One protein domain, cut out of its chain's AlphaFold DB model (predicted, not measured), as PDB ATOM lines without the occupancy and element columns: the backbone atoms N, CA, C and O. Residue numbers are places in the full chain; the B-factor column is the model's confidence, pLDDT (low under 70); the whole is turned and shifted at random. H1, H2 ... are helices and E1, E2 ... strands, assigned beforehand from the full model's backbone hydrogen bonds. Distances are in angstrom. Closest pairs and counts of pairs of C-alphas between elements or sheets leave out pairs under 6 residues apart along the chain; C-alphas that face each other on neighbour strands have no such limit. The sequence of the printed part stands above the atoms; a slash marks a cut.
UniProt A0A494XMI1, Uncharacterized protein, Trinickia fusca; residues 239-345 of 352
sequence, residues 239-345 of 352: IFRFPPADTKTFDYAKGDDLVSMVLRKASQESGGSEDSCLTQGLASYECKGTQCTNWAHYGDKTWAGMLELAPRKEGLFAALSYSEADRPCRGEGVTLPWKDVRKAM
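What this domain is: This is residues 239 to 345 of the 352 residues of an uncharacterized protein of Trinickia fusca (UniProt A0A494XMI1). A small sheet of three strands, E3, E4 and E5, has the longest helix, H1, running across one face, with the short H4 at one end on that same face and H2 grazing the sheet. A separate strand hairpin, E1 and E2, sits away from this sheet, and the short pairing of residues 250 to 251 with E2 ties the long opening stretch to it. The printed part has 107 residues, with four named helices and five named strands in the order H1 H2 E1 E2 H3 E3 E4 E5 H4; both sheets are antiparallel and the class is mixed, helices and strands. It is compact, with a radius of gyration of the C-alphas of 12.9 A, and rounded, spanning 33 by 32 by 25 A.

Where its parts are: Begin at the sheet: E3 is residues 307 to 311, 12.8 A long, E4 is residues 315 to 320, 15.9 A, and E5 is residues 333 to 337, 13.3 A. Find C-alpha 258 at (24.525, -30.236, 51.915); from there H1 runs 18.0 A to residue 270. H2 is residues 277 to 282, E1 residues 285 to 288, E2 residues 291 to 294 and H3 residues 303 to 306. H4, residues 338 to 344, ends with C-alpha 344 at (24.858, -31.644, 57.976).

How they stand to each other: E3 E4 E5 is a meander, each strand the antiparallel neighbour of the one before; look for N 310 and O 317 at 3.0 A, and N 316 and O 336 at 2.9 A. H1 and H4 on one face of it make two layers. H1 is 8.0 A in height over the sheet and runs across the strands, at 70 degrees to E5 on the local plane; the closest C-alphas of the two are those of Ala 266 and Val 334, 6.0 A apart. H1 and H2 form a helical hairpin and touch at Ser 270 and Leu 278, their closest C-alphas, 5.4 A. H1 and H4 only just touch, with 3 pairs of C-alphas within 8 A, Leu 258 and Ala 344 closest at 6.2 A; H1 does so with residues 258 to 261 alone. H3 is close to H1 but not clearly touching, its Trp 303 C-alpha 7.3 A from that of Val 259. In the hairpin of E1 and E2, N 293 and O 286 are 2.8 A apart; E2 and H1 are apart. In H1 and H2 every O i to N i+4 pair is within hydrogen-bond range; H4 has 1 of 3, beside 2 of 4 O i to N i+3 pairs, and H3 is too short for an i+4 pair.

The domain as a whole: The two C-alphas farthest apart, those of Lys 288 and Lys 313, are 35.2 A apart. The printed part has no cut, and E4 to E5 is a long link. Confidence is under 70 at residues 297 to 300; the mean pLDDT of the printed part is 89.7.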
ATOM      1  N   ILE A 239      16.988 -26.899  58.542       95.25
ATOM      2  CA  ILE A 239      17.180 -28.308  58.895       95.25
ATOM      3  C   ILE A 239      18.609 -28.733  58.607       95.25
ATOM      4  O   ILE A 239      19.221 -29.388  59.451       95.25
ATOM      5  N   PHE A 240      19.148 -28.333  57.459       96.44
ATOM      6  CA  PHE A 240      20.498 -28.662  57.024       96.44
ATOM      7  C   PHE A 240      21.368 -27.418  56.894       96.44
ATOM      8  O   PHE A 240      20.897 -26.311  56.651       96.44
ATOM      9  N   ARG A 241      22.672 -27.627  57.045       96.06
ATOM     10  CA  ARG A 241      23.706 -26.645  56.764       96.06
ATOM     11  C   ARG A 241      23.819 -26.477  55.255       96.06
ATOM     12  O   ARG A 241      24.102 -27.438  54.542       96.06
ATOM     13  N   PHE A 242      23.661 -25.243  54.802       95.19
ATOM     14  CA  PHE A 242      24.000 -24.802  53.453       95.19
ATOM     15  C   PHE A 242      25.159 -23.807  53.529       95.19
ATOM     16  O   PHE A 242      25.414 -23.250  54.606       95.19
ATOM     17  N   PRO A 243      25.853 -23.551  52.410       93.19
ATOM     18  CA  PRO A 243      26.719 -22.391  52.326       93.19
ATOM     19  C   PRO A 243      25.937 -21.094  52.616       93.19
ATOM     20  O   PRO A 243      24.717 -21.056  52.408       93.19
ATOM     21  N   PRO A 244      26.601 -20.035  53.116       88.38
ATOM     22  CA  PRO A 244      25.930 -18.779  53.438       88.38
ATOM     23  C   PRO A 244      25.175 -18.210  52.231       88.38
ATOM     24  O   PRO A 244      25.702 -18.161  51.124       88.38
ATOM     25  N   ALA A 245      23.926 -17.793  52.434       82.62
ATOM     26  CA  ALA A 245      23.036 -17.387  51.344       82.62
ATOM     27  C   ALA A 245      23.526 -16.154  50.558       82.62
ATOM     28  O   ALA A 245      23.149 -15.974  49.406       82.62
ATOM     29  N   ASP A 246      24.355 -15.310  51.172       80.88
ATOM     30  CA  ASP A 246      24.910 -14.090  50.588       80.88
ATOM     31  C   ASP A 246      26.222 -14.317  49.817       80.88
ATOM     32  O   ASP A 246      26.758 -13.381  49.212       80.88
ATOM     33  N   THR A 247      26.750 -15.547  49.789       86.31
ATOM     34  CA  THR A 247      27.986 -15.854  49.066       86.31
ATOM     35  C   THR A 247      27.703 -16.380  47.665       86.31
ATOM     36  O   THR A 247      26.883 -17.265  47.455       86.31
ATOM     37  N   LYS A 248      28.455 -15.873  46.681       86.56
ATOM     38  CA  LYS A 248      28.432 -16.388  45.297       86.56
ATOM     39  C   LYS A 248      29.260 -17.659  45.111       86.56
ATOM     40  O   LYS A 248      29.142 -18.324  44.087       86.56
ATOM     41  N   THR A 249      30.127 -17.961  46.075       90.44
ATOM     42  CA  THR A 249      30.978 -19.151  46.095       90.44
ATOM     43  C   THR A 249      30.764 -19.931  47.385       90.44
ATOM     44  O   THR A 249      30.351 -19.369  48.405       90.44
ATOM     45  N   PHE A 250      31.114 -21.213  47.367       91.88
ATOM     46  CA  PHE A 250      31.277 -22.028  48.567       91.88
ATOM     47  C   PHE A 250      32.562 -22.858  48.491       91.88
ATOM     48  O   PHE A 250      33.086 -23.133  47.410       91.88
ATOM     49  N   ASP A 251      33.091 -23.228  49.657       92.88
ATOM     50  CA  ASP A 251      34.323 -24.010  49.773       92.88
ATOM     51  C   ASP A 251      34.014 -25.510  49.754       92.88
ATOM     52  O   ASP A 251      33.785 -26.134  50.793       92.88
ATOM     53  N   TYR A 252      34.043 -26.094  48.560       93.31
ATOM     54  CA  TYR A 252      33.740 -27.500  48.315       93.31
ATOM     55  C   TYR A 252      34.657 -28.463  49.076       93.31
ATOM     56  O   TYR A 252      34.273 -29.607  49.331       93.31
ATOM     57  N   ALA A 253      35.860 -28.036  49.484       91.62
ATOM     58  CA  ALA A 253      36.769 -28.883  50.253       91.62
ATOM     59  C   ALA A 253      36.272 -29.140  51.684       91.62
ATOM     60  O   ALA A 253      36.461 -30.256  52.181       91.62
ATOM     61  N   LYS A 254      35.580 -28.177  52.315       91.88
ATOM     62  CA  LYS A 254      35.025 -28.341  53.674       91.88
ATOM     63  C   LYS A 254      34.042 -29.500  53.739       91.88
ATOM     64  O   LYS A 254      34.179 -30.369  54.596       91.88
ATOM     65  N   GLY A 255      33.123 -29.572  52.776       89.06
ATOM     66  CA  GLY A 255      32.293 -30.755  52.561       89.06
ATOM     67  C   GLY A 255      31.294 -31.080  53.665       89.06
ATOM     68  O   GLY A 255      30.809 -32.209  53.706       89.06
ATOM     69  N   ASP A 256      31.036 -30.147  54.577       91.62
ATOM     70  CA  ASP A 256      30.150 -30.310  55.728       91.62
ATOM     71  C   ASP A 256      28.767 -29.668  55.518       91.62
ATOM     72  O   ASP A 256      27.895 -29.790  56.384       91.62
ATOM     73  N   ASP A 257      28.563 -29.002  54.382       95.31
ATOM     74  CA  ASP A 257      27.281 -28.490  53.904       95.31
ATOM     75  C   ASP A 257      26.625 -29.440  52.886       95.31
ATOM     76  O   ASP A 257      27.284 -30.253  52.230       95.31
ATOM     77  N   LEU A 258      25.304 -29.326  52.744       95.94
ATOM     78  CA  LEU A 258      24.525 -30.236  51.915       95.94
ATOM     79  C   LEU A 258      24.839 -30.109  50.415       95.94
ATOM     80  O   LEU A 258      24.853 -31.127  49.728       95.94
ATOM     81  N   VAL A 259      25.150 -28.908  49.910       95.19
ATOM     82  CA  VAL A 259      25.496 -28.702  48.490       95.19
ATOM     83  C   VAL A 259      26.766 -29.475  48.155       95.19
ATOM     84  O   VAL A 259      26.782 -30.266  47.213       95.19
ATOM     85  N   SER A 260      27.807 -29.341  48.977       95.50
ATOM     86  CA  SER A 260      29.046 -30.096  48.808       95.50
ATOM     87  C   SER A 260      28.820 -31.609  48.854       95.50
ATOM     88  O   SER A 260      29.400 -32.346  48.055       95.50
ATOM     89  N   MET A 261      27.982 -32.099  49.773       96.94
ATOM     90  CA  MET A 261      27.675 -33.530  49.871       96.94
ATOM     91  C   MET A 261      26.971 -34.058  48.614       96.94
ATOM     92  O   MET A 261      27.336 -35.124  48.113       96.94
ATOM     93  N   VAL A 262      25.993 -33.312  48.096       96.44
ATOM     94  CA  VAL A 262      25.231 -33.661  46.888       96.44
ATOM     95  C   VAL A 262      26.149 -33.714  45.674       96.44
ATOM     96  O   VAL A 262      26.156 -34.714  44.965       96.44
ATOM     97  N   LEU A 263      26.991 -32.697  45.472       94.69
ATOM     98  CA  LEU A 263      27.903 -32.646  44.328       94.69
ATOM     99  C   LEU A 263      28.951 -33.765  44.358       94.69
ATOM    100  O   LEU A 263      29.238 -34.357  43.320       94.69
ATOM    101  N   ARG A 264      29.469 -34.131  45.541       94.88
ATOM    102  CA  ARG A 264      30.372 -35.290  45.695       94.88
ATOM    103  C   ARG A 264      29.686 -36.586  45.283       94.88
ATOM    104  O   ARG A 264      30.277 -37.400  44.577       94.88
ATOM    105  N   LYS A 265      28.439 -36.771  45.719       95.94
ATOM    106  CA  LYS A 265      27.646 -37.959  45.407       95.94
ATOM    107  C   LYS A 265      27.286 -38.018  43.919       95.94
ATOM    108  O   LYS A 265      27.493 -39.058  43.305       95.94
ATOM    109  N   ALA A 266      26.846 -36.905  43.333       94.94
ATOM    110  CA  ALA A 266      26.552 -36.790  41.906       94.94
ATOM    111  C   ALA A 266      27.789 -37.038  41.039       94.94
ATOM    112  O   ALA A 266      27.711 -37.792  40.077       94.94
ATOM    113  N   SER A 267      28.949 -36.484  41.408       92.81
ATOM    114  CA  SER A 267      30.208 -36.724  40.693       92.81
ATOM    115  C   SER A 267      30.652 -38.185  40.767       92.81
ATOM    116  O   SER A 267      31.191 -38.712  39.795       92.81
ATOM    117  N   GLN A 268      30.417 -38.853  41.898       93.44
ATOM    118  CA  GLN A 268      30.694 -40.280  42.036       93.44
ATOM    119  C   GLN A 268      29.756 -41.131  41.166       93.44
ATOM    120  O   GLN A 268      30.213 -42.085  40.542       93.44
ATOM    121  N   GLU A 269      28.457 -40.819  41.146       94.00
ATOM    122  CA  GLU A 269      27.445 -41.606  40.428       94.00
ATOM    123  C   GLU A 269      27.414 -41.341  38.922       94.00
ATOM    124  O   GLU A 269      27.114 -42.261  38.165       94.00
ATOM    125  N   SER A 270      27.776 -40.137  38.466       91.75
ATOM    126  CA  SER A 270      27.865 -39.844  37.031       91.75
ATOM    127  C   SER A 270      28.987 -40.624  36.346       91.75
ATOM    128  O   SER A 270      28.936 -40.856  35.138       91.75
ATOM    129  N   GLY A 271      30.032 -40.999  37.098       84.25
ATOM    130  CA  GLY A 271      31.192 -41.726  36.583       84.25
ATOM    131  C   GLY A 271      31.937 -41.002  35.453       84.25
ATOM    132  O   GLY A 271      32.718 -41.636  34.749       84.25
ATOM    133  N   GLY A 272      31.683 -39.701  35.250       76.25
ATOM    134  CA  GLY A 272      32.216 -38.923  34.127       76.25
ATOM    135  C   GLY A 272      31.541 -39.191  32.775       76.25
ATOM    136  O   GLY A 272      32.082 -38.786  31.752       76.25
ATOM    137  N   SER A 273      30.384 -39.860  32.744       82.75
ATOM    138  CA  SER A 273      29.626 -40.085  31.507       82.75
ATOM    139  C   SER A 273      29.020 -38.776  31.000       82.75
ATOM    140  O   SER A 273      28.138 -38.223  31.661       82.75
ATOM    141  N   GLU A 274      29.448 -38.307  29.828       76.81
ATOM    142  CA  GLU A 274      28.978 -37.048  29.221       76.81
ATOM    143  C   GLU A 274      27.464 -37.045  28.953       76.81
ATOM    144  O   GLU A 274      26.808 -36.027  29.151       76.81
ATOM    145  N   ASP A 275      26.887 -38.209  28.639       77.12
ATOM    146  CA  ASP A 275      25.453 -38.348  28.346       77.12
ATOM    147  C   ASP A 275      24.562 -38.466  29.595       77.12
ATOM    148  O   ASP A 275      23.342 -38.578  29.482       77.12
ATOM    149  N   SER A 276      25.134 -38.482  30.806       88.81
ATOM    150  CA  SER A 276      24.322 -38.617  32.020       88.81
ATOM    151  C   SER A 276      23.728 -37.276  32.451       88.81
ATOM    152  O   SER A 276      24.421 -36.256  32.473       88.81
ATOM    153  N   CYS A 277      22.467 -37.292  32.894       92.56
ATOM    154  CA  CYS A 277      21.833 -36.119  33.494       92.56
ATOM    155  C   CYS A 277      22.667 -35.557  34.652       92.56
ATOM    156  O   CYS A 277      22.900 -34.358  34.722       92.56
ATOM    157  N   LEU A 278      23.240 -36.411  35.503       93.56
ATOM    158  CA  LEU A 278      24.106 -35.946  36.588       93.56
ATOM    159  C   LEU A 278      25.305 -35.126  36.082       93.56
ATOM    160  O   LEU A 278      25.631 -34.113  36.694       93.56
ATOM    161  N   THR A 279      25.930 -35.499  34.960       91.56
ATOM    162  CA  THR A 279      27.002 -34.692  34.351       91.56
ATOM    163  C   THR A 279      26.488 -33.340  33.856       91.56
ATOM    164  O   THR A 279      27.138 -32.326  34.104       91.56
ATOM    165  N   GLN A 280      25.306 -33.291  33.237       89.88
ATOM    166  CA  GLN A 280      24.681 -32.037  32.791       89.88
ATOM    167  C   GLN A 280      24.338 -31.118  33.975       89.88
ATOM    168  O   GLN A 280      24.650 -29.930  33.959       89.88
ATOM    169  N   GLY A 281      23.782 -31.671  35.055       89.50
ATOM    170  CA  GLY A 281      23.512 -30.923  36.284       89.50
ATOM    171  C   GLY A 281      24.795 -30.402  36.939       89.50
ATOM    172  O   GLY A 281      24.859 -29.245  37.359       89.50
ATOM    173  N   LEU A 282      25.854 -31.218  36.977       91.12
ATOM    174  CA  LEU A 282      27.173 -30.819  37.482       91.12
ATOM    175  C   LEU A 282      27.818 -29.715  36.640       91.12
ATOM    176  O   LEU A 282      28.496 -28.863  37.207       91.12
ATOM    177  N   ALA A 283      27.569 -29.676  35.327       88.75
ATOM    178  CA  ALA A 283      28.065 -28.620  34.443       88.75
ATOM    179  C   ALA A 283      27.533 -27.226  34.819       88.75
ATOM    180  O   ALA A 283      28.083 -26.217  34.380       88.75
ATOM    181  N   SER A 284      26.496 -27.149  35.668       87.25
ATOM    182  CA  SER A 284      26.042 -25.872  36.214       87.25
ATOM    183  C   SER A 284      26.944 -25.263  37.287       87.25
ATOM    184  O   SER A 284      26.816 -24.076  37.600       87.25
ATOM    185  N   TYR A 285      27.892 -26.045  37.805       90.31
ATOM    186  CA  TYR A 285      28.841 -25.633  38.826       90.31
ATOM    187  C   TYR A 285      30.243 -25.452  38.233       90.31
ATOM    188  O   TYR A 285      30.764 -26.332  37.550       90.31
ATOM    189  N   GLU A 286      30.892 -24.328  38.535       90.62
ATOM    190  CA  GLU A 286      32.272 -24.048  38.118       90.62
ATOM    191  C   GLU A 286      33.169 -23.969  39.357       90.62
ATOM    192  O   GLU A 286      32.948 -23.144  40.242       90.62
ATOM    193  N   CYS A 287      34.202 -24.810  39.429       90.81
ATOM    194  CA  CYS A 287      35.121 -24.845  40.566       90.81
ATOM    195  C   CYS A 287      36.525 -24.361  40.180       90.81
ATOM    196  O   CYS A 287      37.162 -24.905  39.279       90.81
ATOM    197  N   LYS A 288      37.043 -23.366  40.910       90.81
ATOM    198  CA  LYS A 288      38.427 -22.873  40.826       90.81
ATOM    199  C   LYS A 288      39.161 -23.217  42.117       90.81
ATOM    200  O   LYS A 288      38.991 -22.566  43.147       90.81
ATOM    201  N   GLY A 289      39.977 -24.269  42.067       91.00
ATOM    202  CA  GLY A 289      40.543 -24.863  43.277       91.00
ATOM    203  C   GLY A 289      39.428 -25.465  44.132       91.00
ATOM    204  O   GLY A 289      38.677 -26.305  43.648       91.00
ATOM    205  N   THR A 290      39.299 -25.030  45.387       91.69
ATOM    206  CA  THR A 290      38.227 -25.501  46.283       91.69
ATOM    207  C   THR A 290      36.971 -24.632  46.241       91.69
ATOM    208  O   THR A 290      35.955 -25.006  46.818       91.69
ATOM    209  N   GLN A 291      37.023 -23.473  45.581       94.75
ATOM    210  CA  GLN A 291      35.901 -22.544  45.513       94.75
ATOM    211  C   GLN A 291      35.026 -22.880  44.315       94.75
ATOM    212  O   GLN A 291      35.493 -22.804  43.180       94.75
ATOM    213  N   CYS A 292      33.765 -23.210  44.567       93.19
ATOM    214  CA  CYS A 292      32.786 -23.501  43.529       93.19
ATOM    215  C   CYS A 292      31.713 -22.413  43.471       93.19
ATOM    216  O   CYS A 292      31.278 -21.904  44.505       93.19
ATOM    217  N   THR A 293      31.288 -22.067  42.263       91.19
ATOM    218  CA  THR A 293      30.133 -21.218  41.954       91.19
ATOM    219  C   THR A 293      29.072 -22.051  41.243       91.19
ATOM    220  O   THR A 293      29.341 -23.169  40.805       91.19
ATOM    221  N   ASN A 294      27.868 -21.506  41.103       86.75
ATOM    222  CA  ASN A 294      26.845 -22.044  40.214       86.75
ATOM    223  C   ASN A 294      26.308 -20.903  39.342       86.75
ATOM    224  O   ASN A 294      26.032 -19.822  39.865       86.75
ATOM    225  N   TRP A 295      26.177 -21.106  38.030       78.12
ATOM    226  CA  TRP A 295      25.702 -20.036  37.141       78.12
ATOM    227  C   TRP A 295      24.199 -19.769  37.283       78.12
ATOM    228  O   TRP A 295      23.738 -18.712  36.891       78.12
ATOM    229  N   ALA A 296      23.406 -20.668  37.863       71.00
ATOM    230  CA  ALA A 296      22.014 -20.387  38.212       71.00
ATOM    231  C   ALA A 296      21.887 -19.628  39.551       71.00
ATOM    232  O   ALA A 296      20.810 -19.120  39.862       71.00
ATOM    233  N   HIS A 297      22.981 -19.474  40.313       68.88
ATOM    234  CA  HIS A 297      23.061 -18.642  41.520       68.88
ATOM    235  C   HIS A 297      23.253 -17.149  41.171       68.88
ATOM    236  O   HIS A 297      24.141 -16.458  41.686       68.88
ATOM    237  N   TYR A 298      22.411 -16.636  40.272       59.06
ATOM    238  CA  TYR A 298      22.234 -15.205  40.027       59.06
ATOM    239  C   TYR A 298      20.847 -14.772  40.525       59.06
ATOM    240  O   TYR A 298      19.873 -15.506  40.375       59.06
ATOM    241  N   GLY A 299      20.760 -13.575  41.116       60.72
ATOM    242  CA  GLY A 299      19.519 -13.034  41.685       60.72
ATOM    243  C   GLY A 299      19.409 -13.217  43.203       60.72
ATOM    244  O   GLY A 299      20.406 -13.125  43.916       60.72
ATOM    245  N   ASP A 300      18.187 -13.432  43.677       57.66
ATOM    246  CA  ASP A 300      17.757 -13.612  45.073       57.66
ATOM    247  C   ASP A 300      17.764 -15.081  45.541       57.66
ATOM    248  O   ASP A 300      17.372 -15.390  46.670       57.66
ATOM    249  N   LYS A 301      18.225 -16.001  44.688       72.69
ATOM    250  CA  LYS A 301      18.285 -17.428  45.006       72.69
ATOM    251  C   LYS A 301      19.381 -17.727  46.028       72.69
ATOM    252  O   LYS A 301      20.524 -17.312  45.872       72.69
ATOM    253  N   THR A 302      19.027 -18.510  47.044       87.69
ATOM    254  CA  THR A 302      19.967 -19.028  48.047       87.69
ATOM    255  C   THR A 302      20.534 -20.381  47.615       87.69
ATOM    256  O   THR A 302      19.930 -21.078  46.798       87.69
ATOM    257  N   TRP A 303      21.632 -20.828  48.231       89.94
ATOM    258  CA  TRP A 303      22.160 -22.185  48.028       89.94
ATOM    259  C   TRP A 303      21.161 -23.303  48.345       89.94
ATOM    260  O   TRP A 303      21.233 -24.366  47.734       89.94
ATOM    261  N   ALA A 304      20.215 -23.071  49.261       89.38
ATOM    262  CA  ALA A 304      19.134 -24.019  49.514       89.38
ATOM    263  C   ALA A 304      18.177 -24.131  48.320       89.38
ATOM    264  O   ALA A 304      17.711 -25.222  48.029       89.38
ATOM    265  N   GLY A 305      17.953 -23.034  47.591       87.12
ATOM    266  CA  GLY A 305      17.152 -23.008  46.365       87.12
ATOM    267  C   GLY A 305      17.879 -23.508  45.112       87.12
ATOM    268  O   GLY A 305      17.303 -23.461  44.032       87.12
ATOM    269  N   MET A 306      19.135 -23.956  45.224       87.50
ATOM    270  CA  MET A 306      19.858 -24.600  44.111       87.50
ATOM    271  C   MET A 306      19.546 -26.095  43.996       87.50
ATOM    272  O   MET A 306      19.904 -26.720  42.996       87.50
ATOM    273  N   LEU A 307      18.927 -26.665  45.032       91.62
ATOM    274  CA  LEU A 307      18.597 -28.075  45.142       91.62
ATOM    275  C   LEU A 307      17.108 -28.232  45.414       91.62
ATOM    276  O   LEU A 307      16.557 -27.572  46.292       91.62
ATOM    277  N   GLU A 308      16.494 -29.183  44.734       93.31
ATOM    278  CA  GLU A 308      15.161 -29.660  45.084       93.31
ATOM    279  C   GLU A 308      15.324 -30.898  45.967       93.31
ATOM    280  O   GLU A 308      15.963 -31.880  45.574       93.31
ATOM    281  N   LEU A 309      14.808 -30.834  47.193       95.94
ATOM    282  CA  LEU A 309      15.096 -31.811  48.240       95.94
ATOM    283  C   LEU A 309      13.839 -32.557  48.662       95.94
ATOM    284  O   LEU A 309      12.792 -31.962  48.913       95.94
ATOM    285  N   ALA A 310      13.984 -33.866  48.829       96.00
ATOM    286  CA  ALA A 310      12.886 -34.731  49.215       96.00
ATOM    287  C   ALA A 310      13.366 -35.859  50.135       96.00
ATOM    288  O   ALA A 310      14.354 -36.529  49.826       96.00
ATOM    289  N   PRO A 311      12.681 -36.137  51.255       96.06
ATOM    290  CA  PRO A 311      12.955 -37.344  52.008       96.06
ATOM    291  C   PRO A 311      12.576 -38.569  51.166       96.06
ATOM    292  O   PRO A 311      11.593 -38.573  50.420       96.06
ATOM    293  N   ARG A 312      13.363 -39.628  51.313       93.94
ATOM    294  CA  ARG A 312      13.089 -40.984  50.840       93.94
ATOM    295  C   ARG A 312      13.318 -41.951  51.997       93.94
ATOM    296  O   ARG A 312      13.840 -41.583  53.054       93.94
ATOM    297  N   LYS A 313      12.935 -43.211  51.814       91.38
ATOM    298  CA  LYS A 313      13.119 -44.245  52.842       91.38
ATOM    299  C   LYS A 313      14.601 -44.474  53.145       91.38
ATOM    300  O   LYS A 313      14.995 -44.612  54.297       91.38
ATOM    301  N   GLU A 314      15.420 -44.486  52.106       93.50
ATOM    302  CA  GLU A 314      16.846 -44.788  52.144       93.50
ATOM    303  C   GLU A 314      17.738 -43.564  52.404       93.50
ATOM    304  O   GLU A 314      18.890 -43.720  52.825       93.50
ATOM    305  N   GLY A 315      17.228 -42.346  52.203       96.38
ATOM    306  CA  GLY A 315      18.030 -41.135  52.333       96.38
ATOM    307  C   GLY A 315      17.307 -39.841  51.976       96.38
ATOM    308  O   GLY A 315      16.099 -39.821  51.765       96.38
ATOM    309  N   LEU A 316      18.072 -38.756  51.894       97.69
ATOM    310  CA  LEU A 316      17.614 -37.483  51.349       97.69
ATOM    311  C   LEU A 316      17.917 -37.461  49.851       97.69
ATOM    312  O   LEU A 316      19.083 -37.500  49.458       97.69
ATOM    313  N   PHE A 317      16.876 -37.418  49.029       97.81
ATOM    314  CA  PHE A 317      16.998 -37.164  47.602       97.81
ATOM    315  C   PHE A 317      17.273 -35.680  47.355       97.81
ATOM    316  O   PHE A 317      16.684 -34.820  48.015       97.81
ATOM    317  N   ALA A 318      18.158 -35.403  46.405       96.88
ATOM    318  CA  ALA A 318      18.494 -34.068  45.949       96.88
ATOM    319  C   ALA A 318      18.604 -34.053  44.423       96.88
ATOM    320  O   ALA A 318      19.517 -34.672  43.867       96.88
ATOM    321  N   ALA A 319      17.702 -33.331  43.759       94.12
ATOM    322  CA  ALA A 319      17.843 -33.018  42.342       94.12
ATOM    323  C   ALA A 319      18.674 -31.746  42.157       94.12
ATOM    324  O   ALA A 319      18.593 -30.801  42.949       94.12
ATOM    325  N   LEU A 320      19.493 -31.752  41.107       90.69
ATOM    326  CA  LEU A 320      20.295 -30.601  40.701       90.69
ATOM    327  C   LEU A 320      19.449 -29.616  39.887       90.69
ATOM    328  O   LEU A 320      18.412 -29.969  39.326       90.69
ATOM    329  N   SER A 321      19.924 -28.376  39.791       84.25
ATOM    330  CA  SER A 321      19.381 -27.401  38.845       84.25
ATOM    331  C   SER A 321      19.895 -27.693  37.432       84.25
ATOM    332  O   SER A 321      21.100 -27.828  37.223       84.25
ATOM    333  N   TYR A 322      18.983 -27.753  36.461       86.38
ATOM    334  CA  TYR A 322      19.285 -28.029  35.054       86.38
ATOM    335  C   TYR A 322      19.036 -26.804  34.179       86.38
ATOM    336  O   TYR A 322      18.092 -26.039  34.413       86.38
ATOM    337  N   SER A 323      19.864 -26.638  33.146       83.38
ATOM    338  CA  SER A 323      19.656 -25.607  32.131       83.38
ATOM    339  C   SER A 323      18.368 -25.858  31.336       83.38
ATOM    340  O   SER A 323      17.792 -26.944  31.382       83.38
ATOM    341  N   GLU A 324      17.904 -24.864  30.575       82.19
ATOM    342  CA  GLU A 324      16.749 -25.064  29.687       82.19
ATOM    343  C   GLU A 324      17.042 -26.056  28.550       82.19
ATOM    344  O   GLU A 324      16.137 -26.754  28.086       82.19
ATOM    345  N   ALA A 325      18.306 -26.175  28.129       84.06
ATOM    346  CA  ALA A 325      18.724 -27.171  27.143       84.06
ATOM    347  C   ALA A 325      18.622 -28.602  27.701       84.06
ATOM    348  O   ALA A 325      18.221 -29.512  26.978       84.06
ATOM    349  N   ASP A 326      18.863 -28.763  29.004       86.19
ATOM    350  CA  ASP A 326      18.885 -30.047  29.717       86.19
ATOM    351  C   ASP A 326      17.562 -30.328  30.447       86.19
ATOM    352  O   ASP A 326      17.485 -31.149  31.362       86.19
ATOM    353  N   ARG A 327      16.479 -29.647  30.055       84.75
ATOM    354  CA  ARG A 327      15.157 -29.797  30.675       84.75
ATOM    355  C   ARG A 327      14.610 -31.237  30.746       84.75
ATOM    356  O   ARG A 327      13.880 -31.496  31.702       84.75
ATOM    357  N   PRO A 328      14.952 -32.193  29.847       86.81
ATOM    358  CA  PRO A 328      14.557 -33.595  30.023       86.81
ATOM    359  C   PRO A 328      15.153 -34.269  31.267       86.81
ATOM    360  O   PRO A 328      14.637 -35.294  31.692       86.81
ATOM    361  N   CYS A 329      16.215 -33.703  31.848       90.50
ATOM    362  CA  CYS A 329      16.862 -34.204  33.060       90.50
ATOM    363  C   CYS A 329      16.277 -33.629  34.359       90.50
ATOM    364  O   CYS A 329      16.714 -33.997  35.448       90.50
ATOM    365  N   ARG A 330      15.306 -32.710  34.288       89.88
ATOM    366  CA  ARG A 330      14.666 -32.144  35.486       89.88
ATOM    367  C   ARG A 330      13.992 -33.258  36.297       89.88
ATOM    368  O   ARG A 330      13.261 -34.075  35.749       89.88
ATOM    369  N   GLY A 331      14.264 -33.285  37.602       89.50
ATOM    370  CA  GLY A 331      13.849 -34.366  38.503       89.50
ATOM    371  C   GLY A 331      14.855 -35.510  38.648       89.50
ATOM    372  O   GLY A 331      14.667 -36.363  39.513       89.50
ATOM    373  N   GLU A 332      15.953 -35.505  37.886       93.00
ATOM    374  CA  GLU A 332      17.080 -36.417  38.096       93.00
ATOM    375  C   GLU A 332      18.023 -35.888  39.180       93.00
ATOM    376  O   GLU A 332      18.332 -34.690  39.261       93.00
ATOM    377  N   GLY A 333      18.526 -36.789  40.017       94.88
ATOM    378  CA  GLY A 333      19.309 -36.420  41.187       94.88
ATOM    379  C   GLY A 333      19.957 -37.606  41.874       94.88
ATOM    380  O   GLY A 333      20.001 -38.713  41.345       94.88
ATOM    381  N   VAL A 334      20.446 -37.368  43.085       97.06
ATOM    382  CA  VAL A 334      21.106 -38.388  43.900       97.06
ATOM    383  C   VAL A 334      20.416 -38.554  45.238       97.06
ATOM    384  O   VAL A 334      19.874 -37.602  45.796       97.06
ATOM    385  N   THR A 335      20.491 -39.760  45.794       97.81
ATOM    386  CA  THR A 335      20.011 -40.020  47.156       97.81
ATOM    387  C   THR A 335      21.185 -40.198  48.105       97.81
ATOM    388  O   THR A 335      22.012 -41.103  47.956       97.81
ATOM    389  N   LEU A 336      21.266 -39.322  49.104       97.69
ATOM    390  CA  LEU A 336      22.283 -39.375  50.144       97.69
ATOM    391  C   LEU A 336      21.761 -40.165  51.350       97.69
ATOM    392  O   LEU A 336      20.731 -39.786  51.909       97.69
ATOM    393  N   PRO A 337      22.466 -41.211  51.817       96.88
ATOM    394  CA  PRO A 337      22.011 -42.006  52.953       96.88
ATOM    395  C   PRO A 337      21.774 -41.163  54.212       96.88
ATOM    396  O   PRO A 337      22.603 -40.318  54.561       96.88
ATOM    397  N   TRP A 338      20.703 -41.450  54.962       95.00
ATOM    398  CA  TRP A 338      20.351 -40.693  56.177       95.00
ATOM    399  C   TRP A 338      21.496 -40.596  57.189       95.00
ATOM    400  O   TRP A 338      21.729 -39.539  57.775       95.00
ATOM    401  N   LYS A 339      22.262 -41.681  57.362       94.12
ATOM    402  CA  LYS A 339      23.436 -41.720  58.251       94.12
ATOM    403  C   LYS A 339      24.487 -40.653  57.917       94.12
ATOM    404  O   LYS A 339      25.196 -40.196  58.810       94.12
ATOM    405  N   ASP A 340      24.591 -40.271  56.647       94.00
ATOM    406  CA  ASP A 340      25.598 -39.335  56.169       94.00
ATOM    407  C   ASP A 340      25.071 -37.903  56.257       94.00
ATOM    408  O   ASP A 340      25.725 -37.062  56.875       94.00
ATOM    409  N   VAL A 341      23.859 -37.629  55.757       94.44
ATOM    410  CA  VAL A 341      23.265 -36.272  55.786       94.44
ATOM    411  C   VAL A 341      22.942 -35.768  57.186       94.44
ATOM    412  O   VAL A 341      22.933 -34.560  57.411       94.44
ATOM    413  N   ARG A 342      22.765 -36.658  58.172       93.75
ATOM    414  CA  ARG A 342      22.595 -36.263  59.581       93.75
ATOM    415  C   ARG A 342      23.765 -35.425  60.114       93.75
ATOM    416  O   ARG A 342      23.559 -34.619  61.014       93.75
ATOM    417  N   LYS A 343      24.966 -35.541  59.533       91.75
ATOM    418  CA  LYS A 343      26.142 -34.716  59.886       91.75
ATOM    419  C   LYS A 343      25.997 -33.248  59.460       91.75
ATOM    420  O   LYS A 343      26.620 -32.368  60.056       91.75
ATOM    421  N   ALA A 344      25.174 -32.986  58.447       94.12
ATOM    422  CA  ALA A 344      24.858 -31.644  57.976       94.12
ATOM    423  C   ALA A 344      23.633 -31.047  58.684       94.12
ATOM    424  O   ALA A 344      23.304 -29.895  58.430       94.12
ATOM    425  N   MET A 345      22.942 -31.776  59.569       94.88
ATOM    426  CA  MET A 345      21.762 -31.233  60.246       94.88
ATOM    427  C   MET A 345      22.137 -30.146  61.258       94.88
ATOM    428  O   MET A 345      23.047 -30.315  62.068       94.88
TER     429      MET A 345